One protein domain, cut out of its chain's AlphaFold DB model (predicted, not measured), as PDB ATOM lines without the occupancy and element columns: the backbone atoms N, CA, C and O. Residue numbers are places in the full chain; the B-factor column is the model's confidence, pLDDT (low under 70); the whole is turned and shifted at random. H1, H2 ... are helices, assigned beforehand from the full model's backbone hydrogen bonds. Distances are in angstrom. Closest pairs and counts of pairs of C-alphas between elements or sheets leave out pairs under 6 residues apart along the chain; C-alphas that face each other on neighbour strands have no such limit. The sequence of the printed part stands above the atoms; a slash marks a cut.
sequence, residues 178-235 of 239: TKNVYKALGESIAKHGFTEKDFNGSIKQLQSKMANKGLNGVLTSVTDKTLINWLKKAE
ATOM      1  N   THR A 178      44.438 -29.487 -32.934       42.44
ATOM      2  CA  THR A 178      45.067 -28.866 -31.754       42.44
ATOM      3  C   THR A 178      45.334 -27.373 -31.951       42.44
ATOM      4  O   THR A 178      45.246 -26.597 -31.000       42.44
ATOM      5  N   LYS A 179      45.622 -26.939 -33.191       45.44
ATOM      6  CA  LYS A 179      45.817 -25.514 -33.510       45.44
ATOM      7  C   LYS A 179      44.532 -24.722 -33.245       45.44
ATOM      8  O   LYS A 179      44.592 -23.633 -32.677       45.44
ATOM      9  N   ASN A 180      43.377 -25.306 -33.569       55.47
ATOM     10  CA  ASN A 180      42.074 -24.702 -33.300       55.47
ATOM     11  C   ASN A 180      41.771 -24.614 -31.795       55.47
ATOM     12  O   ASN A 180      41.214 -23.612 -31.356       55.47
ATOM     13  N   VAL A 181      42.199 -25.594 -30.988       54.62
ATOM     14  CA  VAL A 181      42.009 -25.582 -29.523       54.62
ATOM     15  C   VAL A 181      42.849 -24.497 -28.845       54.62
ATOM     16  O   VAL A 181      42.319 -23.733 -28.038       54.62
ATOM     17  N   TYR A 182      44.136 -24.370 -29.187       60.06
ATOM     18  CA  TYR A 182      44.979 -23.317 -28.607       60.06
ATOM     19  C   TYR A 182      44.534 -21.921 -29.051       60.06
ATOM     20  O   TYR A 182      44.487 -21.001 -28.237       60.06
ATOM     21  N   LYS A 183      44.125 -21.763 -30.313       65.44
ATOM     22  CA  LYS A 183      43.570 -20.496 -30.797       65.44
ATOM     23  C   LYS A 183      42.263 -20.135 -30.080       65.44
ATOM     24  O   LYS A 183      42.133 -19.016 -29.589       65.44
ATOM     25  N   ALA A 184      41.347 -21.092 -29.916       63.56
ATOM     26  CA  ALA A 184      40.111 -20.900 -29.153       63.56
ATOM     27  C   ALA A 184      40.378 -20.566 -27.673       63.56
ATOM     28  O   ALA A 184      39.669 -19.748 -27.086       63.56
ATOM     29  N   LEU A 185      41.424 -21.146 -27.073       67.25
ATOM     30  CA  LEU A 185      41.879 -20.805 -25.726       67.25
ATOM     31  C   LEU A 185      42.347 -19.343 -25.648       67.25
ATOM     32  O   LEU A 185      41.895 -18.609 -24.770       67.25
ATOM     33  N   GLY A 186      43.196 -18.901 -26.583       66.50
ATOM     34  CA  GLY A 186      43.653 -17.511 -26.673       66.50
ATOM     35  C   GLY A 186      42.497 -16.521 -26.849       66.50
ATOM     36  O   GLY A 186      42.409 -15.532 -26.119       66.50
ATOM     37  N   GLU A 187      41.558 -16.824 -27.746       70.94
ATOM     38  CA  GLU A 187      40.351 -16.020 -27.979       70.94
ATOM     39  C   GLU A 187      39.429 -15.976 -26.751       70.94
ATOM     40  O   GLU A 187      38.878 -14.924 -26.419       70.94
ATOM     41  N   SER A 188      39.275 -17.095 -26.038       66.81
ATOM     42  CA  SER A 188      38.473 -17.170 -24.815       66.81
ATOM     43  C   SER A 188      39.086 -16.340 -23.687       66.81
ATOM     44  O   SER A 188      38.382 -15.573 -23.026       66.81
ATOM     45  N   ILE A 189      40.408 -16.404 -23.501       70.50
ATOM     46  CA  ILE A 189      41.100 -15.588 -22.499       70.50
ATOM     47  C   ILE A 189      41.007 -14.099 -22.876       70.50
ATOM     48  O   ILE A 189      40.693 -13.273 -22.021       70.50
ATOM     49  N   ALA A 190      41.164 -13.739 -24.153       74.75
ATOM     50  CA  ALA A 190      40.993 -12.360 -24.614       74.75
ATOM     51  C   ALA A 190      39.573 -11.816 -24.353       74.75
ATOM     52  O   ALA A 190      39.425 -10.691 -23.871       74.75
ATOM     53  N   LYS A 191      38.523 -12.631 -24.559       75.31
ATOM     54  CA  LYS A 191      37.124 -12.271 -24.236       75.31
ATOM     55  C   LYS A 191      36.898 -11.949 -22.756       75.31
ATOM     56  O   LYS A 191      36.009 -11.167 -22.436       75.31
ATOM     57  N   HIS A 192      37.728 -12.479 -21.857       70.62
ATOM     58  CA  HIS A 192      37.691 -12.152 -20.428       70.62
ATOM     59  C   HIS A 192      38.466 -10.865 -20.075       70.62
ATOM     60  O   HIS A 192      38.635 -10.545 -18.894       70.62
ATOM     61  N   GLY A 193      38.906 -10.089 -21.072       74.56
ATOM     62  CA  GLY A 193      39.536  -8.777 -20.901       74.56
ATOM     63  C   GLY A 193      41.046  -8.828 -20.660       74.56
ATOM     64  O   GLY A 193      41.595  -7.908 -20.052       74.56
ATOM     65  N   PHE A 194      41.708  -9.905 -21.084       80.56
ATOM     66  CA  PHE A 194      43.168 -10.007 -21.100       80.56
ATOM     67  C   PHE A 194      43.719  -9.455 -22.415       80.56
ATOM     68  O   PHE A 194      43.151  -9.671 -23.483       80.56
ATOM     69  N   THR A 195      44.825  -8.728 -22.325       82.81
ATOM     70  CA  THR A 195      45.419  -7.983 -23.441       82.81
ATOM     71  C   THR A 195      46.783  -8.543 -23.832       82.81
ATOM     72  O   THR A 195      47.406  -9.281 -23.073       82.81
ATOM     73  N   GLU A 196      47.314  -8.124 -24.985       78.62
ATOM     74  CA  GLU A 196      48.676  -8.477 -25.423       78.62
ATOM     75  C   GLU A 196      49.747  -8.148 -24.362       78.62
ATOM     76  O   GLU A 196      50.732  -8.875 -24.213       78.62
ATOM     77  N   LYS A 197      49.539  -7.094 -23.561       81.06
ATOM     78  CA  LYS A 197      50.430  -6.747 -22.441       81.06
ATOM     79  C   LYS A 197      50.414  -7.800 -21.334       81.06
ATOM     80  O   LYS A 197      51.454  -8.071 -20.745       81.06
ATOM     81  N   ASP A 198      49.257  -8.403 -21.074       80.19
ATOM     82  CA  ASP A 198      49.122  -9.471 -20.084       80.19
ATOM     83  C   ASP A 198      49.788 -10.763 -20.581       80.19
ATOM     84  O   ASP A 198      50.492 -11.427 -19.824       80.19
ATOM     85  N   PHE A 199      49.632 -11.088 -21.871       81.50
ATOM     86  CA  PHE A 199      50.218 -12.290 -22.472       81.50
ATOM     87  C   PHE A 199      51.737 -12.233 -22.606       81.50
ATOM     88  O   PHE A 199      52.391 -13.263 -22.454       81.50
ATOM     89  N   ASN A 200      52.307 -11.053 -22.857       82.62
ATOM     90  CA  ASN A 200      53.757 -10.857 -22.951       82.62
ATOM     91  C   ASN A 200      54.413 -10.504 -21.602       82.62
ATOM     92  O   ASN A 200      55.638 -10.444 -21.514       82.62
ATOM     93  N   GLY A 201      53.616 -10.295 -20.552       80.31
ATOM     94  CA  GLY A 201      54.083 -10.012 -19.198       80.31
ATOM     95  C   GLY A 201      54.556 -11.251 -18.426       80.31
ATOM     96  O   GLY A 201      54.770 -12.342 -18.975       80.31
ATOM     97  N   SER A 202      54.721 -11.072 -17.113       85.12
ATOM     98  CA  SER A 202      55.075 -12.157 -16.192       85.12
ATOM     99  C   SER A 202      53.946 -13.182 -16.089       85.12
ATOM    100  O   SER A 202      52.791 -12.829 -15.850       85.12
ATOM    101  N   ILE A 203      54.288 -14.467 -16.202       82.75
ATOM    102  CA  ILE A 203      53.310 -15.560 -16.131       82.75
ATOM    103  C   ILE A 203      52.632 -15.632 -14.766       82.75
ATOM    104  O   ILE A 203      51.414 -15.768 -14.697       82.75
ATOM    105  N   LYS A 204      53.378 -15.413 -13.682       79.38
ATOM    106  CA  LYS A 204      52.807 -15.372 -12.329       79.38
ATOM    107  C   LYS A 204      51.779 -14.251 -12.165       79.38
ATOM    108  O   LYS A 204      50.761 -14.432 -11.502       79.38
ATOM    109  N   GLN A 205      52.014 -13.098 -12.797       81.75
ATOM    110  CA  GLN A 205      51.051 -11.990 -12.799       81.75
ATOM    111  C   GLN A 205      49.807 -12.338 -13.622       81.75
ATOM    112  O   GLN A 205      48.692 -12.049 -13.191       81.75
ATOM    113  N   LEU A 206      49.986 -13.001 -14.770       81.56
ATOM    114  CA  LEU A 206      48.887 -13.485 -15.602       81.56
ATOM    115  C   LEU A 206      48.014 -14.501 -14.846       81.56
ATOM    116  O   LEU A 206      46.798 -14.328 -14.794       81.56
ATOM    117  N   GLN A 207      48.625 -15.497 -14.202       79.00
ATOM    118  CA  GLN A 207      47.924 -16.508 -13.404       79.00
ATOM    119  C   GLN A 207      47.194 -15.890 -12.207       79.00
ATOM    120  O   GLN A 207      46.031 -16.202 -11.969       79.00
ATOM    121  N   SER A 208      47.822 -14.947 -11.498       78.56
ATOM    122  CA  SER A 208      47.162 -14.213 -10.410       78.56
ATOM    123  C   SER A 208      45.963 -13.397 -10.915       78.56
ATOM    124  O   SER A 208      44.898 -13.406 -10.302       78.56
ATOM    125  N   LYS A 209      46.085 -12.744 -12.077       79.50
ATOM    126  CA  LYS A 209      44.993 -11.980 -12.698       79.50
ATOM    127  C   LYS A 209      43.849 -12.883 -13.183       79.50
ATOM    128  O   LYS A 209      42.689 -12.486 -13.075       79.50
ATOM    129  N   MET A 210      44.154 -14.084 -13.678       78.50
ATOM    130  CA  MET A 210      43.166 -15.129 -13.993       78.50
ATOM    131  C   MET A 210      42.426 -15.595 -12.743       78.50
ATOM    132  O   MET A 210      41.194 -15.602 -12.745       78.50
ATOM    133  N   ALA A 211      43.156 -15.869 -11.660       73.44
ATOM    134  CA  ALA A 211      42.558 -16.277 -10.397       73.44
ATOM    135  C   ALA A 211      41.616 -15.202  -9.827       73.44
ATOM    136  O   ALA A 211      40.474 -15.481  -9.460       73.44
ATOM    137  N   ASN A 212      42.043 -13.936  -9.869       76.00
ATOM    138  CA  ASN A 212      41.242 -12.793  -9.416       76.00
ATOM    139  C   ASN A 212      39.979 -12.551 -10.261       76.00
ATOM    140  O   ASN A 212      39.030 -11.937  -9.782       76.00
ATOM    141  N   LYS A 213      39.945 -13.027 -11.514       72.88
ATOM    142  CA  LYS A 213      38.762 -12.984 -12.391       72.88
ATOM    143  C   LYS A 213      37.852 -14.209 -12.240       72.88
ATOM    144  O   LYS A 213      36.903 -14.346 -13.005       72.88
ATOM    145  N   GLY A 214      38.132 -15.093 -11.283       63.19
ATOM    146  CA  GLY A 214      37.358 -16.312 -11.061       63.19
ATOM    147  C   GLY A 214      37.610 -17.404 -12.104       63.19
ATOM    148  O   GLY A 214      36.905 -18.407 -12.104       63.19
ATOM    149  N   LEU A 215      38.632 -17.254 -12.959       64.88
ATOM    150  CA  LEU A 215      39.077 -18.280 -13.913       64.88
ATOM    151  C   LEU A 215      39.999 -19.298 -13.220       64.88
ATOM    152  O   LEU A 215      41.082 -19.620 -13.710       64.88
ATOM    153  N   ASN A 216      39.578 -19.762 -12.045       58.34
ATOM    154  CA  ASN A 216      40.311 -20.728 -11.236       58.34
ATOM    155  C   ASN A 216      40.212 -22.113 -11.887       58.34
ATOM    156  O   ASN A 216      39.117 -22.590 -12.181       58.34
ATOM    157  N   GLY A 217      41.354 -22.757 -12.128       58.66
ATOM    158  CA  GLY A 217      41.402 -24.069 -12.775       58.66
ATOM    159  C   GLY A 217      42.756 -24.372 -13.412       58.66
ATOM    160  O   GLY A 217      43.789 -23.878 -12.963       58.66
ATOM    161  N   VAL A 218      42.742 -25.164 -14.487       55.12
ATOM    162  CA  VAL A 218      43.945 -25.687 -15.164       55.12
ATOM    163  C   VAL A 218      44.958 -24.583 -15.507       55.12
ATOM    164  O   VAL A 218      46.144 -24.742 -15.250       55.12
ATOM    165  N   LEU A 219      44.518 -23.418 -15.998       56.75
ATOM    166  CA  LEU A 219      45.419 -22.313 -16.376       56.75
ATOM    167  C   LEU A 219      46.179 -21.688 -15.193       56.75
ATOM    168  O   LEU A 219      47.267 -21.144 -15.376       56.75
ATOM    169  N   THR A 220      45.622 -21.773 -13.986       59.59
ATOM    170  CA  THR A 220      46.229 -21.238 -12.756       59.59
ATOM    171  C   THR A 220      47.084 -22.262 -12.006       59.59
ATOM    172  O   THR A 220      47.803 -21.877 -11.091       59.59
ATOM    173  N   SER A 221      47.013 -23.547 -12.376       58.97
ATOM    174  CA  SER A 221      47.715 -24.650 -11.700       58.97
ATOM    175  C   SER A 221      48.817 -25.306 -12.537       58.97
ATOM    176  O   SER A 221      49.623 -26.061 -11.995       58.97
ATOM    177  N   VAL A 222      48.872 -25.036 -13.844       65.44
ATOM    178  CA  VAL A 222      49.960 -25.501 -14.714       65.44
ATOM    179  C   VAL A 222      51.259 -24.731 -14.482       65.44
ATOM    180  O   VAL A 222      51.261 -23.589 -14.017       65.44
ATOM    181  N   THR A 223      52.381 -25.352 -14.851       72.88
ATOM    182  CA  THR A 223      53.700 -24.720 -14.734       72.88
ATOM    183  C   THR A 223      53.833 -23.504 -15.655       72.88
ATOM    184  O   THR A 223      53.234 -23.459 -16.735       72.88
ATOM    185  N   ASP A 224      54.689 -22.548 -15.279       73.56
ATOM    186  CA  ASP A 224      54.969 -21.360 -16.096       73.56
ATOM    187  C   ASP A 224      55.404 -21.738 -17.524       73.56
ATOM    188  O   ASP A 224      54.993 -21.108 -18.499       73.56
ATOM    189  N   LYS A 225      56.199 -22.809 -17.661       74.94
ATOM    190  CA  LYS A 225      56.709 -23.314 -18.944       74.94
ATOM    191  C   LYS A 225      55.580 -23.848 -19.834       74.94
ATOM    192  O   LYS A 225      55.529 -23.507 -21.016       74.94
ATOM    193  N   THR A 226      54.668 -24.630 -19.257       68.81
ATOM    194  CA  THR A 226      53.454 -25.156 -19.909       68.81
ATOM    195  C   THR A 226      52.586 -24.005 -20.417       68.81
ATOM    196  O   THR A 226      52.252 -23.935 -21.600       68.81
ATOM    197  N   LEU A 227      52.309 -23.022 -19.555       73.00
ATOM    198  CA  LEU A 227      51.463 -21.889 -19.912       73.00
ATOM    199  C   LEU A 227      52.098 -21.011 -21.002       73.00
ATOM    200  O   LEU A 227      51.412 -20.606 -21.938       73.00
ATOM    201  N   ILE A 228      53.411 -20.766 -20.954       77.94
ATOM    202  CA  ILE A 228      54.127 -20.057 -22.029       77.94
ATOM    203  C   ILE A 228      53.975 -20.790 -23.361       77.94
ATOM    204  O   ILE A 228      53.710 -20.153 -24.381       77.94
ATOM    205  N   ASN A 229      54.137 -22.115 -23.360       78.00
ATOM    206  CA  ASN A 229      54.023 -22.924 -24.568       78.00
ATOM    207  C   ASN A 229      52.615 -22.817 -25.173       78.00
ATOM    208  O   ASN A 229      52.472 -22.592 -26.374       78.00
ATOM    209  N   TRP A 230      51.572 -22.878 -24.343       75.38
ATOM    210  CA  TRP A 230      50.184 -22.707 -24.785       75.38
ATOM    211  C   TRP A 230      49.928 -21.342 -25.400       75.38
ATOM    212  O   TRP A 230      49.332 -21.265 -26.469       75.38
ATOM    213  N   LEU A 231      50.412 -20.271 -24.769       78.31
ATOM    214  CA  LEU A 231      50.212 -18.914 -25.280       78.31
ATOM    215  C   LEU A 231      50.949 -18.676 -26.607       78.31
ATOM    216  O   LEU A 231      50.444 -17.946 -27.459       78.31
ATOM    217  N   LYS A 232      52.108 -19.316 -26.806       81.12
ATOM    218  CA  LYS A 232      52.820 -19.307 -28.094       81.12
ATOM    219  C   LYS A 232      52.059 -20.096 -29.161       81.12
ATOM    220  O   LYS A 232      51.853 -19.589 -30.259       81.12
ATOM    221  N   LYS A 233      51.577 -21.301 -28.831       74.75
ATOM    222  CA  LYS A 233      50.752 -22.135 -29.732       74.75
ATOM    223  C   LYS A 233      49.405 -21.485 -30.076       74.75
ATOM    224  O   LYS A 233      48.866 -21.737 -31.148       74.75
ATOM    225  N   ALA A 234      48.886 -20.643 -29.186       73.19
ATOM    226  CA  ALA A 234      47.685 -19.838 -29.377       73.19
ATOM    227  C   ALA A 234      47.920 -18.550 -30.190       73.19
ATOM    228  O   ALA A 234      46.970 -17.808 -30.415       73.19
ATOM    229  N   GLU A 235      49.162 -18.265 -30.604       79.44
ATOM    230  CA  GLU A 235      49.554 -17.059 -31.353       79.44
ATOM    231  C   GLU A 235      49.279 -15.731 -30.598       79.44
ATOM    232  O   GLU A 235      49.261 -14.661 -31.202       79.44
TER     233      GLU A 235
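What this domain is: This is residues 178 to 235 of the 239 residues of the protein "Xylanase-like protein (Modular protein)" of Xenorhabdus bovienii str. oregonense (UniProt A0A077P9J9). The longest helix, H1, makes an open V with H5, the first part of H1 meeting the end of H5, and H3 lies across the open side, its start meeting the start of H5 at a corner. The short helices H2 and H4 sit on opposite sides of this frame, each beside H3. The printed part has 58 residues, with five named helices in the order H1, H2, H3, H4, H5 and no named strand; the class is all helix. It is compact and rounded, with a radius of gyration of the C-alphas of 10.3 A and spans of 27 by 23 by 21 A.

Where its parts are: H1, residues 178 to 191, is 19.9 A long and begins at C-alpha 178 (45.067, -28.866, -31.754). H5, residues 224 to 233, is 14.3 A long and ends at C-alpha 233 (50.752, -22.135, -29.732). H3, residues 203 to 212, is 14.1 A long. H2 is residues 196 to 200, 6.1 A, and H4 residues 218 to 221, 5.2 A.

How they stand to each other: H1 touches H5, about perpendicular at 77 degrees; their closest C-alphas, of Tyr 182 and Lys 233, are 6.0 A apart. H3, the hub, touches H5, about perpendicular at 89 degrees, closest at the C-alphas of Ile 203 and Asp 224, 6.0 A. H3 touches H4, closest at the C-alphas of Gln 207 and Thr 220, 5.1 A. H2 and H3 only just touch, only at the corner, with 3 pairs of C-alphas within 8 A; the closest are those of Asp 198 and Leu 206, 6.0 A. H1 and H2 are near each other, with 5 pairs of C-alphas within 10 A. H1 is apart from H3 and H4. In H1, H2, H3 and H5 every O i to N i+4 pair is within hydrogen-bond range; H4 is too short for such a pair.

The domain as a whole: The C-alphas farthest apart, of Thr 178 and Asn 212, are 27.8 A apart. The printed part has no cut, and the four links between the helices are tight. Mean pLDDT of the printed part is 71.4, with residues 178 to 186, 188, 214 to 222 and 226 under 70.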